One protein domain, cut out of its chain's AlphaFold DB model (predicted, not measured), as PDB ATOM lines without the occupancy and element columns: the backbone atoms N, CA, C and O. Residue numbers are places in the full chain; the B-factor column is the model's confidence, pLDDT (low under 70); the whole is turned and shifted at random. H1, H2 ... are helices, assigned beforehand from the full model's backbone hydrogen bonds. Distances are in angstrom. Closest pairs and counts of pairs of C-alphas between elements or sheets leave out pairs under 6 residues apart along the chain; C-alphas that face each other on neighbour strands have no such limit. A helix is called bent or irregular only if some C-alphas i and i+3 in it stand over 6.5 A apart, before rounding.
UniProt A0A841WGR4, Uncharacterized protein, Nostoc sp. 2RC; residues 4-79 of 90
ATOM      1  N   GLU A   4     338.014 306.175 200.234       91.62
ATOM      2  CA  GLU A   4     338.162 305.051 201.153       91.62
ATOM      3  C   GLU A   4     336.910 304.894 202.024       91.62
ATOM      4  O   GLU A   4     336.384 303.789 202.157       91.62
ATOM      5  N   ALA A   5     336.363 306.002 202.530       91.38
ATOM      6  CA  ALA A   5     335.101 306.017 203.267       91.38
ATOM      7  C   ALA A   5     333.934 305.486 202.415       91.38
ATOM      8  O   ALA A   5     333.148 304.661 202.877       91.38
ATOM      9  N   LEU A   6     333.849 305.893 201.142       92.62
ATOM     10  CA  LEU A   6     332.828 305.387 200.217       92.62
ATOM     11  C   LEU A   6     332.979 303.887 199.938       92.62
ATOM     12  O   LEU A   6     331.978 303.189 199.789       92.62
ATOM     13  N   GLN A   7     334.207 303.370 199.879       91.81
ATOM     14  CA  GLN A   7     334.440 301.933 199.722       91.81
ATOM     15  C   GLN A   7     333.981 301.143 200.951       91.81
ATOM     16  O   GLN A   7     333.369 300.088 200.784       91.81
ATOM     17  N   LEU A   8     334.235 301.655 202.160       91.06
ATOM     18  CA  LEU A   8     333.739 301.053 203.401       91.06
ATOM     19  C   LEU A   8     332.212 301.032 203.428       91.06
ATOM     20  O   LEU A   8     331.618 299.983 203.661       91.06
ATOM     21  N   LEU A   9     331.575 302.156 203.097       92.25
ATOM     22  CA  LEU A   9     330.118 302.258 203.032       92.25
ATOM     23  C   LEU A   9     329.516 301.333 201.973       92.25
ATOM     24  O   LEU A   9     328.515 300.685 202.242       92.25
ATOM     25  N   ARG A  10     330.147 301.198 200.799       93.38
ATOM     26  CA  ARG A  10     329.703 300.246 199.770       93.38
ATOM     27  C   ARG A  10     329.794 298.799 200.261       93.38
ATOM     28  O   ARG A  10     328.934 297.985 199.927       93.38
ATOM     29  N   GLN A  11     330.837 298.452 201.017       91.00
ATOM     30  CA  GLN A  11     330.963 297.119 201.614       91.00
ATOM     31  C   GLN A  11     329.886 296.882 202.673       91.00
ATOM     32  O   GLN A  11     329.250 295.831 202.639       91.00
ATOM     33  N   GLU A  12     329.632 297.855 203.548       90.38
ATOM     34  CA  GLU A  12     328.561 297.757 204.546       90.38
ATOM     35  C   GLU A  12     327.185 297.667 203.902       90.38
ATOM     36  O   GLU A  12     326.411 296.778 204.236       90.38
ATOM     37  N   PHE A  13     326.909 298.489 202.892       90.25
ATOM     38  CA  PHE A  13     325.680 298.400 202.115       90.25
ATOM     39  C   PHE A  13     325.498 297.001 201.517       90.25
ATOM     40  O   PHE A  13     324.407 296.452 201.541       90.25
ATOM     41  N   LYS A  14     326.564 296.379 201.004       90.81
ATOM     42  CA  LYS A  14     326.492 295.027 200.432       90.81
ATOM     43  C   LYS A  14     326.252 293.942 201.487       90.81
ATOM     44  O   LYS A  14     325.542 292.979 201.208       90.81
ATOM     45  N   ASN A  15     326.884 294.060 202.652       88.88
ATOM     46  CA  ASN A  15     326.859 293.025 203.686       88.88
ATOM     47  C   ASN A  15     325.625 293.137 204.593       88.88
ATOM     48  O   ASN A  15     325.066 292.119 204.985       88.88
ATOM     49  N   ASN A  16     325.200 294.368 204.886       88.56
ATOM     50  CA  ASN A  16     324.252 294.728 205.937       88.56
ATOM     51  C   ASN A  16     323.247 295.794 205.452       88.56
ATOM     52  O   ASN A  16     322.942 296.743 206.170       88.56
ATOM     53  N   TRP A  17     322.733 295.657 204.223       88.44
ATOM     54  CA  TRP A  17     321.893 296.670 203.561       88.44
ATOM     55  C   TRP A  17     320.705 297.170 204.408       88.44
ATOM     56  O   TRP A  17     320.399 298.357 204.384       88.44
ATOM     57  N   LEU A  18     320.053 296.288 205.177       89.06
ATOM     58  CA  LEU A  18     318.915 296.652 206.025       89.06
ATOM     59  C   LEU A  18     319.337 297.606 207.153       89.06
ATOM     60  O   LEU A  18     318.814 298.712 207.247       89.06
ATOM     61  N   SER A  19     320.338 297.209 207.944       87.25
ATOM     62  CA  SER A  19     320.921 298.041 209.005       87.25
ATOM     63  C   SER A  19     321.511 299.336 208.452       87.25
ATOM     64  O   SER A  19     321.474 300.371 209.112       87.25
ATOM     65  N   PHE A  20     322.033 299.294 207.222       89.19
ATOM     66  CA  PHE A  20     322.524 300.480 206.538       89.19
ATOM     67  C   PHE A  20     321.416 301.517 206.344       89.19
ATOM     68  O   PHE A  20     321.603 302.682 206.696       89.19
ATOM     69  N   PHE A  21     320.261 301.098 205.820       88.31
ATOM     70  CA  PHE A  21     319.116 301.986 205.617       88.31
ATOM     71  C   PHE A  21     318.535 302.511 206.928       88.31
ATOM     72  O   PHE A  21     318.258 303.706 207.026       88.31
ATOM     73  N   GLU A  22     318.445 301.663 207.954       86.88
ATOM     74  CA  GLU A  22     318.035 302.086 209.297       86.88
ATOM     75  C   GLU A  22     318.949 303.193 209.844       86.88
ATOM     76  O   GLU A  22     318.461 304.217 210.323       86.88
ATOM     77  N   ALA A  23     320.271 303.039 209.710       85.94
ATOM     78  CA  ALA A  23     321.244 304.010 210.211       85.94
ATOM     79  C   ALA A  23     321.160 305.369 209.502       85.94
ATOM     80  O   ALA A  23     321.332 306.409 210.135       85.94
ATOM     81  N   ILE A  24     320.859 305.384 208.199       86.62
ATOM     82  CA  ILE A  24     320.667 306.639 207.459       86.62
ATOM     83  C   ILE A  24     319.231 307.179 207.544       86.62
ATOM     84  O   ILE A  24     318.940 308.200 206.925       86.62
ATOM     85  N   SER A  25     318.366 306.547 208.351       84.44
ATOM     86  CA  SER A  25     316.950 306.904 208.533       84.44
ATOM     87  C   SER A  25     316.137 306.870 207.234       84.44
ATOM     88  O   SER A  25     315.273 307.714 207.012       84.44
ATOM     89  N   ILE A  26     316.409 305.884 206.377       83.44
ATOM     90  CA  ILE A  26     315.715 305.673 205.102       83.44
ATOM     91  C   ILE A  26     314.931 304.368 205.136       83.44
ATOM     92  O   ILE A  26     315.365 303.377 205.722       83.44
ATOM     93  N   GLU A  27     313.766 304.355 204.487       83.38
ATOM     94  CA  GLU A  27     312.974 303.136 204.347       83.38
ATOM     95  C   GLU A  27     313.756 302.078 203.543       83.38
ATOM     96  O   GLU A  27     314.233 302.359 202.435       83.38
ATOM     97  N   PRO A  28     313.892 300.843 204.057       81.94
ATOM     98  CA  PRO A  28     314.548 299.772 203.324       81.94
ATOM     99  C   PRO A  28     313.898 299.543 201.954       81.94
ATOM    100  O   PRO A  28     312.692 299.348 201.845       81.94
ATOM    101  N   GLY A  29     314.712 299.531 200.897       79.00
ATOM    102  CA  GLY A  29     314.236 299.352 199.522       79.00
ATOM    103  C   GLY A  29     313.879 300.646 198.791       79.00
ATOM    104  O   GLY A  29     313.582 300.583 197.596       79.00
ATOM    105  N   TYR A  30     313.983 301.806 199.451       83.81
ATOM    106  CA  TYR A  30     313.893 303.106 198.784       83.81
ATOM    107  C   TYR A  30     314.964 303.250 197.687       83.81
ATOM    108  O   TYR A  30     314.675 303.696 196.578       83.81
ATOM    109  N   PHE A  31     316.187 302.793 197.972       86.94
ATOM    110  CA  PHE A  31     317.248 302.613 196.982       86.94
ATOM    111  C   PHE A  31     317.547 301.123 196.805       86.94
ATOM    112  O   PHE A  31     317.620 300.373 197.778       86.94
ATOM    113  N   GLN A  32     317.734 300.686 195.563       86.88
ATOM    114  CA  GLN A  32     318.071 299.302 195.222       86.88
ATOM    115  C   GLN A  32     319.587 299.095 195.151       86.88
ATOM    116  O   GLN A  32     320.080 297.981 195.333       86.88
ATOM    117  N   THR A  33     320.339 300.167 194.895       91.12
ATOM    118  CA  THR A  33     321.802 300.135 194.809       91.12
ATOM    119  C   THR A  33     322.444 301.267 195.602       91.12
ATOM    120  O   THR A  33     321.844 302.317 195.837       91.12
ATOM    121  N   PHE A  34     323.706 301.069 195.984       90.00
ATOM    122  CA  PHE A  34     324.494 302.117 196.631       90.00
ATOM    123  C   PHE A  34     324.728 303.305 195.683       90.00
ATOM    124  O   PHE A  34     324.791 304.452 196.113       90.00
ATOM    125  N   GLU A  35     324.823 303.050 194.378       92.75
ATOM    126  CA  GLU A  35     324.982 304.077 193.352       92.75
ATOM    127  C   GLU A  35     323.755 304.988 193.238       92.75
ATOM    128  O   GLU A  35     323.921 306.197 193.093       92.75
ATOM    129  N   GLU A  36     322.538 304.445 193.333       90.12
ATOM    130  CA  GLU A  36     321.307 305.249 193.356       90.12
ATOM    131  C   GLU A  36     321.273 306.188 194.563       90.12
ATOM    132  O   GLU A  36     320.959 307.371 194.414       90.12
ATOM    133  N   LEU A  37     321.673 305.687 195.736       88.25
ATOM    134  CA  LEU A  37     321.811 306.497 196.945       88.25
ATOM    135  C   LEU A  37     322.826 307.635 196.741       88.25
ATOM    136  O   LEU A  37     322.526 308.789 197.042       88.25
ATOM    137  N   LEU A  38     324.009 307.343 196.185       89.06
ATOM    138  CA  LEU A  38     325.027 308.366 195.908       89.06
ATOM    139  C   LEU A  38     324.552 309.420 194.902       89.06
ATOM    140  O   LEU A  38     324.826 310.603 195.081       89.06
ATOM    141  N   GLN A  39     323.818 309.021 193.865       87.75
ATOM    142  CA  GLN A  39     323.255 309.973 192.907       87.75
ATOM    143  C   GLN A  39     322.209 310.885 193.553       87.75
ATOM    144  O   GLN A  39     322.138 312.068 193.216       87.75
ATOM    145  N   ALA A  40     321.391 310.355 194.464       84.44
ATOM    146  CA  ALA A  40     320.434 311.156 195.215       84.44
ATOM    147  C   ALA A  40     321.145 312.168 196.126       84.44
ATOM    148  O   ALA A  40     320.810 313.351 196.103       84.44
ATOM    149  N   LEU A  41     322.196 311.729 196.824       83.12
ATOM    150  CA  LEU A  41     323.070 312.578 197.635       83.12
ATOM    151  C   LEU A  41     323.693 313.728 196.841       83.12
ATOM    152  O   LEU A  41     323.637 314.877 197.267       83.12
ATOM    153  N   GLU A  42     324.270 313.440 195.676       83.38
ATOM    154  CA  GLU A  42     324.882 314.468 194.826       83.38
ATOM    155  C   GLU A  42     323.861 315.505 194.348       83.38
ATOM    156  O   GLU A  42     324.173 316.696 194.290       83.38
ATOM    157  N   ARG A  43     322.636 315.066 194.030       80.75
ATOM    158  CA  ARG A  43     321.543 315.964 193.639       80.75
ATOM    159  C   ARG A  43     321.123 316.865 194.790       80.75
ATOM    160  O   ARG A  43     320.981 318.060 194.566       80.75
ATOM    161  N   GLU A  44     320.970 316.315 195.991       76.25
ATOM    162  CA  GLU A  44     320.624 317.083 197.194       76.25
ATOM    163  C   GLU A  44     321.707 318.106 197.549       76.25
ATOM    164  O   GLU A  44     321.412 319.281 197.762       76.25
ATOM    165  N   MET A  45     322.980 317.698 197.540       73.44
ATOM    166  CA  MET A  45     324.112 318.587 197.827       73.44
ATOM    167  C   MET A  45     324.260 319.732 196.814       73.44
ATOM    168  O   MET A  45     324.880 320.750 197.127       73.44
ATOM    169  N   ALA A  46     323.723 319.574 195.601       73.69
ATOM    170  CA  ALA A  46     323.735 320.602 194.567       73.69
ATOM    171  C   ALA A  46     322.622 321.654 194.738       73.69
ATOM    172  O   ALA A  46     322.671 322.686 194.063       73.69
ATOM    173  N   ILE A  47     321.640 321.427 195.622       67.81
ATOM    174  CA  ILE A  47     320.554 322.378 195.885       67.81
ATOM    175  C   ILE A  47     321.092 323.520 196.768       67.81
ATOM    176  O   ILE A  47     321.582 323.272 197.874       67.81
ATOM    177  N   PRO A  48     321.017 324.789 196.321       63.47
ATOM    178  CA  PRO A  48     321.444 325.928 197.123       63.47
ATOM    179  C   PRO A  48     320.660 326.022 198.436       63.47
ATOM    180  O   PRO A  48     319.441 325.885 198.458       63.47
ATOM    181  N   TYR A  49     321.353 326.348 199.532       53.47
ATOM    182  CA  TYR A  49     320.775 326.396 200.884       53.47
ATOM    183  C   TYR A  49     319.523 327.281 201.038       53.47
ATOM    184  O   TYR A  49     318.750 327.060 201.966       53.47
ATOM    185  N   GLY A  50     319.334 328.271 200.159       52.16
ATOM    186  CA  GLY A  50     318.192 329.191 200.170       52.16
ATOM    187  C   GLY A  50     316.899 328.633 199.568       52.16
ATOM    188  O   GLY A  50     315.839 329.160 199.879       52.16
ATOM    189  N   ASP A  51     316.966 327.557 198.779       55.03
ATOM    190  CA  ASP A  51     315.792 326.904 198.172       55.03
ATOM    191  C   ASP A  51     315.297 325.700 199.006       55.03
ATOM    192  O   ASP A  51     314.355 325.001 198.631       55.03
ATOM    193  N   LEU A  52     315.931 325.448 200.159       51.81
ATOM    194  CA  LEU A  52     315.669 324.302 201.041       51.81
ATOM    195  C   LEU A  52     314.503 324.518 202.024       51.81
ATOM    196  O   LEU A  52     314.178 323.602 202.772       51.81
ATOM    197  N   GLU A  53     313.861 325.692 202.051       47.88
ATOM    198  CA  GLU A  53     312.727 325.958 202.962       47.88
ATOM    199  C   GLU A  53     311.453 325.157 202.620       47.88
ATOM    200  O   GLU A  53     310.538 325.095 203.438       47.88
ATOM    201  N   SER A  54     311.391 324.504 201.454       51.72
ATOM    202  CA  SER A  54     310.213 323.750 200.993       51.72
ATOM    203  C   SER A  54     310.432 322.254 200.749       51.72
ATOM    204  O   SER A  54     309.457 321.545 200.506       51.72
ATOM    205  N   HIS A  55     311.666 321.753 200.822       48.16
ATOM    206  CA  HIS A  55     311.947 320.323 200.703       48.16
ATOM    207  C   HIS A  55     312.580 319.824 201.995       48.16
ATOM    208  O   HIS A  55     313.678 320.228 202.368       48.16
ATOM    209  N   GLU A  56     311.819 318.991 202.699       49.75
ATOM    210  CA  GLU A  56     312.214 318.270 203.900       49.75
ATOM    211  C   GLU A  56     313.652 317.752 203.764       49.75
ATOM    212  O   GLU A  56     313.917 316.784 203.057       49.75
ATOM    213  N   LYS A  57     314.586 318.351 204.514       51.09
ATOM    214  CA  LYS A  57     315.932 317.807 204.777       51.09
ATOM    215  C   LYS A  57     315.903 316.460 205.528       51.09
ATOM    216  O   LYS A  57     316.892 316.072 206.145       51.09
ATOM    217  N   ASP A  58     314.773 315.763 205.544       55.44
ATOM    218  CA  ASP A  58     314.626 314.468 206.201       55.44
ATOM    219  C   ASP A  58     315.182 313.326 205.342       55.44
ATOM    220  O   ASP A  58     315.436 312.245 205.864       55.44
ATOM    221  N   PHE A  59     315.463 313.573 204.059       57.84
ATOM    222  CA  PHE A  59     315.845 312.537 203.103       57.84
ATOM    223  C   PHE A  59     317.186 311.845 203.396       57.84
ATOM    224  O   PHE A  59     317.441 310.761 202.885       57.84
ATOM    225  N   LEU A  60     318.062 312.440 204.212       62.97
ATOM    226  CA  LEU A  60     319.413 311.917 204.464       62.97
ATOM    227  C   LEU A  60     319.917 312.239 205.873       62.97
ATOM    228  O   LEU A  60     321.120 312.368 206.106       62.97
ATOM    229  N   ARG A  61     319.004 312.383 206.835       66.75
ATOM    230  CA  ARG A  61     319.321 312.906 208.170       66.75
ATOM    231  C   ARG A  61     320.384 312.091 208.922       66.75
ATOM    232  O   ARG A  61     321.083 312.654 209.759       66.75
ATOM    233  N   GLY A  62     320.545 310.804 208.597       78.00
ATOM    234  CA  GLY A  62     321.606 309.947 209.144       78.00
ATOM    235  C   GLY A  62     322.835 309.768 208.243       78.00
ATOM    236  O   GLY A  62     323.832 309.199 208.688       78.00
ATOM    237  N   TRP A  63     322.812 310.253 206.993       86.62
ATOM    238  CA  TRP A  63     323.941 310.084 206.071       86.62
ATOM    239  C   TRP A  63     325.202 310.776 206.577       86.62
ATOM    240  O   TRP A  63     326.259 310.154 206.585       86.62
ATOM    241  N   ASP A  64     325.109 312.031 207.023       85.62
ATOM    242  CA  ASP A  64     326.283 312.794 207.467       85.62
ATOM    243  C   ASP A  64     326.995 312.117 208.646       85.62
ATOM    244  O   ASP A  64     328.227 312.055 208.684       85.62
ATOM    245  N   GLU A  65     326.231 311.551 209.585       86.62
ATOM    246  CA  GLU A  65     326.779 310.809 210.720       86.62
ATOM    247  C   GLU A  65     327.469 309.520 210.258       86.62
ATOM    248  O   GLU A  65     328.642 309.290 210.572       86.62
ATOM    249  N   VAL A  66     326.769 308.704 209.466       88.81
ATOM    250  CA  VAL A  66     327.297 307.451 208.909       88.81
ATOM    251  C   VAL A  66     328.549 307.712 208.066       88.81
ATOM    252  O   VAL A  66     329.551 306.999 208.177       88.81
ATOM    253  N   TYR A  67     328.541 308.779 207.273       90.06
ATOM    254  CA  TYR A  67     329.660 309.201 206.447       90.06
ATOM    255  C   TYR A  67     330.854 309.681 207.281       90.06
ATOM    256  O   TYR A  67     332.000 309.328 206.986       90.06
ATOM    257  N   SER A  68     330.609 310.430 208.359       89.38
ATOM    258  CA  SER A  68     331.652 310.860 209.293       89.38
ATOM    259  C   SER A  68     332.312 309.667 209.991       89.38
ATOM    260  O   SER A  68     333.543 309.607 210.073       89.38
ATOM    261  N   LYS A  69     331.524 308.679 210.438       90.00
ATOM    262  CA  LYS A  69     332.048 307.426 211.011       90.00
ATOM    263  C   LYS A  69     332.908 306.668 209.990       90.00
ATOM    264  O   LYS A  69     334.008 306.227 210.323       90.00
ATOM    265  N   ALA A  70     332.469 306.607 208.732       90.38
ATOM    266  CA  ALA A  70     333.221 305.963 207.654       90.38
ATOM    267  C   ALA A  70     334.562 306.657 207.381       90.38
ATOM    268  O   ALA A  70     335.573 305.993 207.152       90.38
ATOM    269  N   CYS A  71     334.590 307.992 207.431       91.25
ATOM    270  CA  CYS A  71     335.822 308.768 207.301       91.25
ATOM    271  C   CYS A  71     336.793 308.481 208.451       91.25
ATOM    272  O   CYS A  71     337.970 308.221 208.201       91.25
ATOM    273  N   ALA A  72     336.301 308.458 209.693       90.62
ATOM    274  CA  ALA A  72     337.123 308.144 210.859       90.62
ATOM    275  C   ALA A  72     337.714 306.725 210.780       90.62
ATOM    276  O   ALA A  72     338.891 306.523 211.084       90.62
ATOM    277  N   GLU A  73     336.931 305.745 210.321       90.50
ATOM    278  CA  GLU A  73     337.414 304.378 210.123       90.50
ATOM    279  C   GLU A  73     338.448 304.286 208.993       90.50
ATOM    280  O   GLU A  73     339.462 303.596 209.136       90.50
ATOM    281  N   ALA A  74     338.228 304.987 207.879       90.06
ATOM    282  CA  ALA A  74     339.186 305.039 206.780       90.06
ATOM    283  C   ALA A  74     340.542 305.592 207.246       90.06
ATOM    284  O   ALA A  74     341.586 304.987 206.972       90.06
ATOM    285  N   ASP A  75     340.532 306.678 208.022       90.62
ATOM    286  CA  ASP A  75     341.740 307.241 208.625       90.62
ATOM    287  C   ASP A  75     342.385 306.254 209.610       90.62
ATOM    288  O   ASP A  75     343.592 306.003 209.547       90.62
ATOM    289  N   ARG A  76     341.593 305.597 210.465       89.19
ATOM    290  CA  ARG A  76     342.085 304.578 211.409       89.19
ATOM    291  C   ARG A  76     342.824 303.441 210.688       89.19
ATOM    292  O   ARG A  76     343.912 303.043 211.113       89.19
ATOM    293  N   ARG A  77     342.276 302.944 209.571       88.75
ATOM    294  CA  ARG A  77     342.902 301.902 208.733       88.75
ATOM    295  C   ARG A  77     344.171 302.397 208.049       88.75
ATOM    296  O   ARG A  77     345.169 301.678 208.030       88.75
ATOM    297  N   LYS A  78     344.169 303.632 207.543       86.69
ATOM    298  CA  LYS A  78     345.355 304.270 206.952       86.69
ATOM    299  C   LYS A  78     346.517 304.358 207.947       86.69
ATOM    300  O   LYS A  78     347.673 304.235 207.552       86.69
ATOM    301  N   HIS A  79     346.213 304.508 209.234       87.69
ATOM    302  CA  HIS A  79     347.191 304.537 210.322       87.69
ATOM    303  C   HIS A  79     347.547 303.151 210.902       87.69
ATOM    304  O   HIS A  79     348.181 303.070 211.951       87.69
TER     305      HIS A  79
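This is residues 4 to 79 of the 90 residues of an uncharacterized protein of Nostoc sp. 2RC (UniProt A0A841WGR4). Three helices make a loose triangle: H5, the longest; H1, whose residues 4 to 9 pack on residues 67 to 74 of H5 and which then runs away from it at a steep angle; and H2, which folds back from the end of H1 toward H5. H3 starts beside H1 and leads toward a loop at one end of the long axis, where residues 45 to 51 stick out, and the short H4 brings the chain back to H5. The printed part has 76 residues, with five named helices in the order H1 H2 H3 H4 H5 and no named strand; the class is all helix. It is only just compact, close to loose, with a radius of gyration of the C-alphas of 13.2 A and spans of 41 by 27 by 17 A.

Find C-alpha 63 at (323.941, 310.084, 206.071); from there H5, residues 63 to 78, runs 22.2 A to C-alpha 78 at (345.355, 304.270, 206.952). H1, residues 4 to 15, starts at C-alpha 4 at (338.162, 305.051, 201.153) and is 16.7 A long. H2 is residues 17 to 23, 9.9 A, and H3 is residues 34 to 45, 16.5 A. H4, residues 57 to 60, is only just irregular: C-alphas 57 and 60 are 6.8 A apart.

Look first at Ala 5 and Ala 70, the closest C-alphas of H1 and H5, 4.8 A apart: the helices touch, opposite ways at a steep tilt of 68 degrees, only just short of about perpendicular. H2 is close to H5 but not clearly touching, with the C-alphas of Ala 23 and Val 66 closest at 7.1 A. H3 is close to H1 but not clearly touching, at Arg 10 and Phe 34, C-alphas 6.4 A apart. H3 and H5 are apart. H4 is close to H3 but not clearly touching, at the C-alphas of Leu 41 and Leu 60, 7.8 A apart. In H1, H2, H3 and H5 every O i to N i+4 pair is within hydrogen-bond range; H4 is too short for one.

The C-alphas of Ser 54 and His 79 are the two farthest apart, at 42.7 A. The printed part has no cut, and the link from H3 to H4 is long, with 11 residues. Residues 47 to 61 have pLDDT under 70.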